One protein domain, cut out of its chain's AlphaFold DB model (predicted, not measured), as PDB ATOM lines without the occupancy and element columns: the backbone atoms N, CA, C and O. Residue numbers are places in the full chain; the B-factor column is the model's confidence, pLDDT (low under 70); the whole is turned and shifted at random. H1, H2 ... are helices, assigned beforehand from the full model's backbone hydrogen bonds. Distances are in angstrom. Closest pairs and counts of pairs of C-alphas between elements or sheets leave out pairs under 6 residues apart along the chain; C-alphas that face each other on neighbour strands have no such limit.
ATOM      1  N   ILE A   2      57.509  54.554  51.332       68.44
ATOM      2  CA  ILE A   2      56.728  54.700  50.070       68.44
ATOM      3  C   ILE A   2      56.375  53.336  49.451       68.44
ATOM      4  O   ILE A   2      55.237  53.132  49.041       68.44
ATOM      5  N   ALA A   3      57.306  52.375  49.456       71.75
ATOM      6  CA  ALA A   3      57.067  51.021  48.938       71.75
ATOM      7  C   ALA A   3      55.921  50.287  49.673       71.75
ATOM      8  O   ALA A   3      55.078  49.645  49.048       71.75
ATOM      9  N   ASP A   4      55.835  50.457  50.996       82.56
ATOM     10  CA  ASP A   4      54.763  49.869  51.812       82.56
ATOM     11  C   ASP A   4      53.392  50.480  51.486       82.56
ATOM     12  O   ASP A   4      52.375  49.796  51.544       82.56
ATOM     13  N   LEU A   5      53.355  51.770  51.129       85.25
ATOM     14  CA  LEU A   5      52.122  52.449  50.736       85.25
ATOM     15  C   LEU A   5      51.651  51.970  49.360       85.25
ATOM     16  O   LEU A   5      50.468  51.702  49.195       85.25
ATOM     17  N   GLN A   6      52.567  51.814  48.402       82.94
ATOM     18  CA  GLN A   6      52.239  51.286  47.073       82.94
ATOM     19  C   GLN A   6      51.632  49.889  47.165       82.94
ATOM     20  O   GLN A   6      50.597  49.644  46.561       82.94
ATOM     21  N   THR A   7      52.213  49.023  47.995       84.44
ATOM     22  CA  THR A   7      51.700  47.663  48.221       84.44
ATOM     23  C   THR A   7      50.294  47.683  48.827       84.44
ATOM     24  O   THR A   7      49.416  46.953  48.383       84.44
ATOM     25  N   LYS A   8      50.042  48.561  49.807       88.06
ATOM     26  CA  LYS A   8      48.711  48.711  50.419       88.06
ATOM     27  C   LYS A   8      47.663  49.241  49.443       88.06
ATOM     28  O   LYS A   8      46.519  48.807  49.501       88.06
ATOM     29  N   VAL A   9      48.036  50.185  48.578       87.69
ATOM     30  CA  VAL A   9      47.134  50.722  47.549       87.69
ATOM     31  C   VAL A   9      46.839  49.655  46.497       87.69
ATOM     32  O   VAL A   9      45.684  49.500  46.129       87.69
ATOM     33  N   ASP A  10      47.843  48.892  46.066       85.25
ATOM     34  CA  ASP A  10      47.679  47.798  45.099       85.25
ATOM     35  C   ASP A  10      46.691  46.748  45.606       85.25
ATOM     36  O   ASP A  10      45.722  46.400  44.931       85.25
ATOM     37  N   GLN A  11      46.883  46.333  46.858       86.69
ATOM     38  CA  GLN A  11      46.014  45.377  47.524       86.69
ATOM     39  C   GLN A  11      44.596  45.931  47.705       86.69
ATOM     40  O   GLN A  11      43.626  45.260  47.376       86.69
ATOM     41  N   PHE A  12      44.456  47.186  48.140       89.31
ATOM     42  CA  PHE A  12      43.143  47.818  48.262       89.31
ATOM     43  C   PHE A  12      42.399  47.872  46.921       89.31
ATOM     44  O   PHE A  12      41.220  47.533  46.870       89.31
ATOM     45  N   MET A  13      43.074  48.280  45.844       88.00
ATOM     46  CA  MET A  13      42.476  48.385  44.510       88.00
ATOM     47  C   MET A  13      42.054  47.008  43.986       88.00
ATOM     48  O   MET A  13      40.952  46.882  43.466       88.00
ATOM     49  N   THR A  14      42.888  45.985  44.186       84.50
ATOM     50  CA  THR A  14      42.606  44.604  43.761       84.50
ATOM     51  C   THR A  14      41.437  43.987  44.533       84.50
ATOM     52  O   THR A  14      40.596  43.319  43.940       84.50
ATOM     53  N   ASP A  15      41.355  44.238  45.842       88.44
ATOM     54  CA  ASP A  15      40.367  43.591  46.712       88.44
ATOM     55  C   ASP A  15      39.003  44.306  46.724       88.44
ATOM     56  O   ASP A  15      37.992  43.689  47.054       88.44
ATOM     57  N   ASN A  16      38.954  45.611  46.416       91.25
ATOM     58  CA  ASN A  16      37.749  46.437  46.611       91.25
ATOM     59  C   ASN A  16      37.134  46.977  45.315       91.25
ATOM     60  O   ASN A  16      36.047  47.557  45.370       91.25
ATOM     61  N   ILE A  17      37.809  46.851  44.170       87.56
ATOM     62  CA  ILE A  17      37.319  47.380  42.896       87.56
ATOM     63  C   ILE A  17      37.363  46.278  41.840       87.56
ATOM     64  O   ILE A  17      38.421  45.780  41.471       87.56
ATOM     65  N   GLU A  18      36.191  45.917  41.326       84.06
ATOM     66  CA  GLU A  18      36.065  44.932  40.256       84.06
ATOM     67  C   GLU A  18      36.391  45.548  38.885       84.06
ATOM     68  O   GLU A  18      36.113  46.719  38.626       84.06
ATOM     69  N   SER A  19      36.920  44.726  37.972       81.62
ATOM     70  CA  SER A  19      37.160  45.082  36.560       81.62
ATOM     71  C   SER A  19      38.119  46.264  36.330       81.62
ATOM     72  O   SER A  19      37.894  47.088  35.441       81.62
ATOM     73  N   ILE A  20      39.205  46.347  37.107       82.12
ATOM     74  CA  ILE A  20      40.272  47.339  36.907       82.12
ATOM     75  C   ILE A  20      41.653  46.696  36.736       82.12
ATOM     76  O   ILE A  20      41.932  45.633  37.278       82.12
ATOM     77  N   GLU A  21      42.544  47.407  36.042       77.25
ATOM     78  CA  GLU A  21      43.969  47.075  35.908       77.25
ATOM     79  C   GLU A  21      44.825  48.236  36.452       77.25
ATOM     80  O   GLU A  21      45.315  49.087  35.690       77.25
ATOM     81  N   PRO A  22      44.961  48.357  37.786       77.12
ATOM     82  CA  PRO A  22      45.632  49.496  38.394       77.12
ATOM     83  C   PRO A  22      47.114  49.572  37.984       77.12
ATOM     84  O   PRO A  22      47.799  48.570  37.785       77.12
ATOM     85  N   LYS A  23      47.625  50.801  37.833       78.50
ATOM     86  CA  LYS A  23      49.061  51.077  37.667       78.50
ATOM     87  C   LYS A  23      49.517  52.005  38.770       78.50
ATOM     88  O   LYS A  23      49.048  53.144  38.838       78.50
ATOM     89  N   ILE A  24      50.460  51.563  39.590       81.00
ATOM     90  CA  ILE A  24      50.963  52.369  40.701       81.00
ATOM     91  C   ILE A  24      52.376  52.813  40.361       81.00
ATOM     92  O   ILE A  24      53.361  52.100  40.535       81.00
ATOM     93  N   LYS A  25      52.477  54.047  39.874       78.12
ATOM     94  CA  LYS A  25      53.752  54.676  39.529       78.12
ATOM     95  C   LYS A  25      54.162  55.674  40.601       78.12
ATOM     96  O   LYS A  25      53.372  56.512  41.027       78.12
ATOM     97  N   ASP A  34      56.937  55.117  29.601       73.94
ATOM     98  CA  ASP A  34      55.870  54.669  30.493       73.94
ATOM     99  C   ASP A  34      56.116  53.294  31.111       73.94
ATOM    100  O   ASP A  34      55.596  53.028  32.209       73.94
ATOM    101  N   SER A  35      56.926  52.466  30.448       81.75
ATOM    102  CA  SER A  35      57.331  51.129  30.879       81.75
ATOM    103  C   SER A  35      58.852  50.946  30.764       81.75
ATOM    104  O   SER A  35      59.547  51.700  30.084       81.75
ATOM    105  N   LYS A  36      59.404  49.982  31.515       84.69
ATOM    106  CA  LYS A  36      60.850  49.669  31.505       84.69
ATOM    107  C   LYS A  36      61.247  48.793  30.314       84.69
ATOM    108  O   LYS A  36      62.362  48.920  29.821       84.69
ATOM    109  N   ILE A  37      60.345  47.908  29.900       88.06
ATOM    110  CA  ILE A  37      60.476  46.985  28.773       88.06
ATOM    111  C   ILE A  37      59.195  47.128  27.954       88.06
ATOM    112  O   ILE A  37      58.111  47.222  28.530       88.06
ATOM    113  N   GLU A  38      59.332  47.198  26.633       90.19
ATOM    114  CA  GLU A  38      58.231  47.403  25.690       90.19
ATOM    115  C   GLU A  38      58.481  46.531  24.455       90.19
ATOM    116  O   GLU A  38      59.581  46.547  23.896       90.19
ATOM    117  N   ALA A  39      57.463  45.789  24.028       91.56
ATOM    118  CA  ALA A  39      57.412  45.168  22.709       91.56
ATOM    119  C   ALA A  39      56.497  46.020  21.823       91.56
ATOM    120  O   ALA A  39      55.454  46.479  22.283       91.56
ATOM    121  N   ARG A  40      56.891  46.266  20.569       92.56
ATOM    122  CA  ARG A  40      56.089  47.048  19.622       92.56
ATOM    123  C   ARG A  40      55.862  46.245  18.355       92.56
ATOM    124  O   ARG A  40      56.820  45.866  17.686       92.56
ATOM    125  N   PHE A  41      54.595  46.065  18.016       93.38
ATOM    126  CA  PHE A  41      54.157  45.453  16.770       93.38
ATOM    127  C   PHE A  41      53.580  46.533  15.858       93.38
ATOM    128  O   PHE A  41      52.947  47.481  16.322       93.38
ATOM    129  N   ALA A  42      53.851  46.432  14.563       94.00
ATOM    130  CA  ALA A  42      53.329  47.347  13.562       94.00
ATOM    131  C   ALA A  42      53.020  46.558  12.294       94.00
ATOM    132  O   ALA A  42      53.839  45.763  11.836       94.00
ATOM    133  N   GLY A  43      51.838  46.782  11.738       94.19
ATOM    134  CA  GLY A  43      51.342  46.031  10.599       94.19
ATOM    135  C   GLY A  43      49.963  46.523  10.170       94.19
ATOM    136  O   GLY A  43      49.368  47.347  10.861       94.19
ATOM    137  N   PRO A  44      49.475  46.062   9.011       94.12
ATOM    138  CA  PRO A  44      48.191  46.492   8.465       94.12
ATOM    139  C   PRO A  44      46.986  45.733   9.040       94.12
ATOM    140  O   PRO A  44      45.866  46.211   8.895       94.12
ATOM    141  N   ASP A  45      47.198  44.557   9.638       93.00
ATOM    142  CA  ASP A  45      46.128  43.650  10.065       93.00
ATOM    143  C   ASP A  45      45.956  43.672  11.594       93.00
ATOM    144  O   ASP A  45      46.860  43.227  12.310       93.00
ATOM    145  N   PRO A  46      44.823  44.176  12.113       89.31
ATOM    146  CA  PRO A  46      44.621  44.292  13.546       89.31
ATOM    147  C   PRO A  46      44.448  42.951  14.268       89.31
ATOM    148  O   PRO A  46      44.879  42.830  15.415       89.31
ATOM    149  N   GLU A  47      43.895  41.924  13.616       90.38
ATOM    150  CA  GLU A  47      43.730  40.606  14.242       90.38
ATOM    151  C   GLU A  47      45.095  39.967  14.511       90.38
ATOM    152  O   GLU A  47      45.361  39.476  15.609       90.38
ATOM    153  N   VAL A  48      46.006  40.070  13.539       94.25
ATOM    154  CA  VAL A  48      47.392  39.601  13.680       94.25
ATOM    155  C   VAL A  48      48.131  40.382  14.766       94.25
ATOM    156  O   VAL A  48      48.870  39.800  15.559       94.25
ATOM    157  N   LEU A  49      47.942  41.703  14.835       93.69
ATOM    158  CA  LEU A  49      48.577  42.527  15.866       93.69
ATOM    159  C   LEU A  49      48.076  42.187  17.276       93.69
ATOM    160  O   LEU A  49      48.885  42.162  18.205       93.69
ATOM    161  N   ARG A  50      46.782  41.872  17.435       90.25
ATOM    162  CA  ARG A  50      46.230  41.372  18.703       90.25
ATOM    163  C   ARG A  50      46.854  40.050  19.107       90.25
ATOM    164  O   ARG A  50      47.290  39.927  20.246       90.25
ATOM    165  N   ASP A  51      46.935  39.101  18.182       94.00
ATOM    166  CA  ASP A  51      47.522  37.790  18.454       94.00
ATOM    167  C   ASP A  51      48.991  37.917  18.892       94.00
ATOM    168  O   ASP A  51      49.392  37.381  19.926       94.00
ATOM    169  N   LEU A  52      49.781  38.735  18.187       95.25
ATOM    170  CA  LEU A  52      51.166  39.033  18.566       95.25
ATOM    171  C   LEU A  52      51.273  39.714  19.937       95.25
ATOM    172  O   LEU A  52      52.163  39.375  20.721       95.25
ATOM    173  N   SER A  53      50.371  40.652  20.241       93.88
ATOM    174  CA  SER A  53      50.303  41.295  21.555       93.88
ATOM    175  C   SER A  53      50.024  40.271  22.654       93.88
ATOM    176  O   SER A  53      50.764  40.216  23.633       93.88
ATOM    177  N   SER A  54      49.022  39.405  22.474       92.81
ATOM    178  CA  SER A  54      48.676  38.357  23.440       92.81
ATOM    179  C   SER A  54      49.804  37.340  23.636       92.81
ATOM    180  O   SER A  54      50.075  36.929  24.765       92.81
ATOM    181  N   GLN A  55      50.518  36.965  22.571       95.19
ATOM    182  CA  GLN A  55      51.697  36.103  22.677       95.19
ATOM    183  C   GLN A  55      52.822  36.772  23.480       95.19
ATOM    184  O   GLN A  55      53.432  36.138  24.342       95.19
ATOM    185  N   ALA A  56      53.091  38.057  23.232       94.75
ATOM    186  CA  ALA A  56      54.100  38.803  23.977       94.75
ATOM    187  C   ALA A  56      53.734  38.941  25.459       94.75
ATOM    188  O   ALA A  56      54.591  38.741  26.320       94.75
ATOM    189  N   GLU A  57      52.469  39.230  25.760       93.19
ATOM    190  CA  GLU A  57      51.960  39.284  27.130       93.19
ATOM    191  C   GLU A  57      52.120  37.938  27.831       93.19
ATOM    192  O   GLU A  57      52.642  37.902  28.942       93.19
ATOM    193  N   ALA A  58      51.774  36.825  27.176       94.06
ATOM    194  CA  ALA A  58      51.954  35.486  27.735       94.06
ATOM    195  C   ALA A  58      53.427  35.179  28.059       94.06
ATOM    196  O   ALA A  58      53.727  34.637  29.125       94.06
ATOM    197  N   ILE A  59      54.357  35.565  27.177       94.19
ATOM    198  CA  ILE A  59      55.802  35.415  27.410       94.19
ATOM    199  C   ILE A  59      56.253  36.271  28.597       94.19
ATOM    200  O   ILE A  59      57.001  35.791  29.446       94.19
ATOM    201  N   MET A  60      55.801  37.525  28.681       92.31
ATOM    202  CA  MET A  60      56.150  38.409  29.794       92.31
ATOM    203  C   MET A  60      55.567  37.904  31.117       92.31
ATOM    204  O   MET A  60      56.272  37.898  32.117       92.31
ATOM    205  N   HIS A  61      54.323  37.425  31.128       92.06
ATOM    206  CA  HIS A  61      53.679  36.861  32.317       92.06
ATOM    207  C   HIS A  61      54.344  35.576  32.826       92.06
ATOM    208  O   HIS A  61      54.219  35.264  34.009       92.06
ATOM    209  N   ALA A  62      55.057  34.840  31.969       93.62
ATOM    210  CA  ALA A  62      55.818  33.663  32.383       93.62
ATOM    211  C   ALA A  62      57.064  34.011  33.220       93.62
ATOM    212  O   ALA A  62      57.582  33.146  33.932       93.62
ATOM    213  N   ASP A  63      57.547  35.257  33.163       92.44
ATOM    214  CA  ASP A  63      58.653  35.729  33.994       92.44
ATOM    215  C   ASP A  63      58.124  36.241  35.351       92.44
ATOM    216  O   ASP A  63      57.389  37.232  35.393       92.44
TER     217      ASP A  63
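What this domain is: This is residues 2 to 25 and 34 to 63 of the 169 residues of the protein "Acriflavin resistance protein" of Vibrio maritimus (UniProt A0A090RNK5). What is the shape? It is an elongated, open pair of helical halves: after H1 the backbone turns and folds back beside H1, and before H2 the long stretch of residues 34 to 45 runs beside H2. How is it made up? The 54 printed residues include two named helices, H1 then H2, and no named strand; the class is all helix. How spread out is it? It is only just extended, close to loose, with a radius of gyration of the C-alphas of 15.2 A and spans of 42 by 25 by 20 A.

How they stand to each other: Do the helices meet? H1, residues 3 to 16, and H2, residues 46 to 61, are apart, with no C-alpha of the one within 8 A of the other. Are their backbones well formed? Every O i to N i+4 pair is within hydrogen-bond range in H1 and H2.

Where its parts are: Where is H1? It begins at C-alpha 3 (57.067, 51.021, 48.938) and measures 20.0 A. Where is H2? It measures 22.1 A and ends at C-alpha 61 (53.679, 36.861, 32.317).

The domain as a whole: Is there a cut? Residues 26 to 33 are not printed, and C-alphas 25 and 34 are 9.3 A apart. Where is confidence low? Residue 2 is under 70.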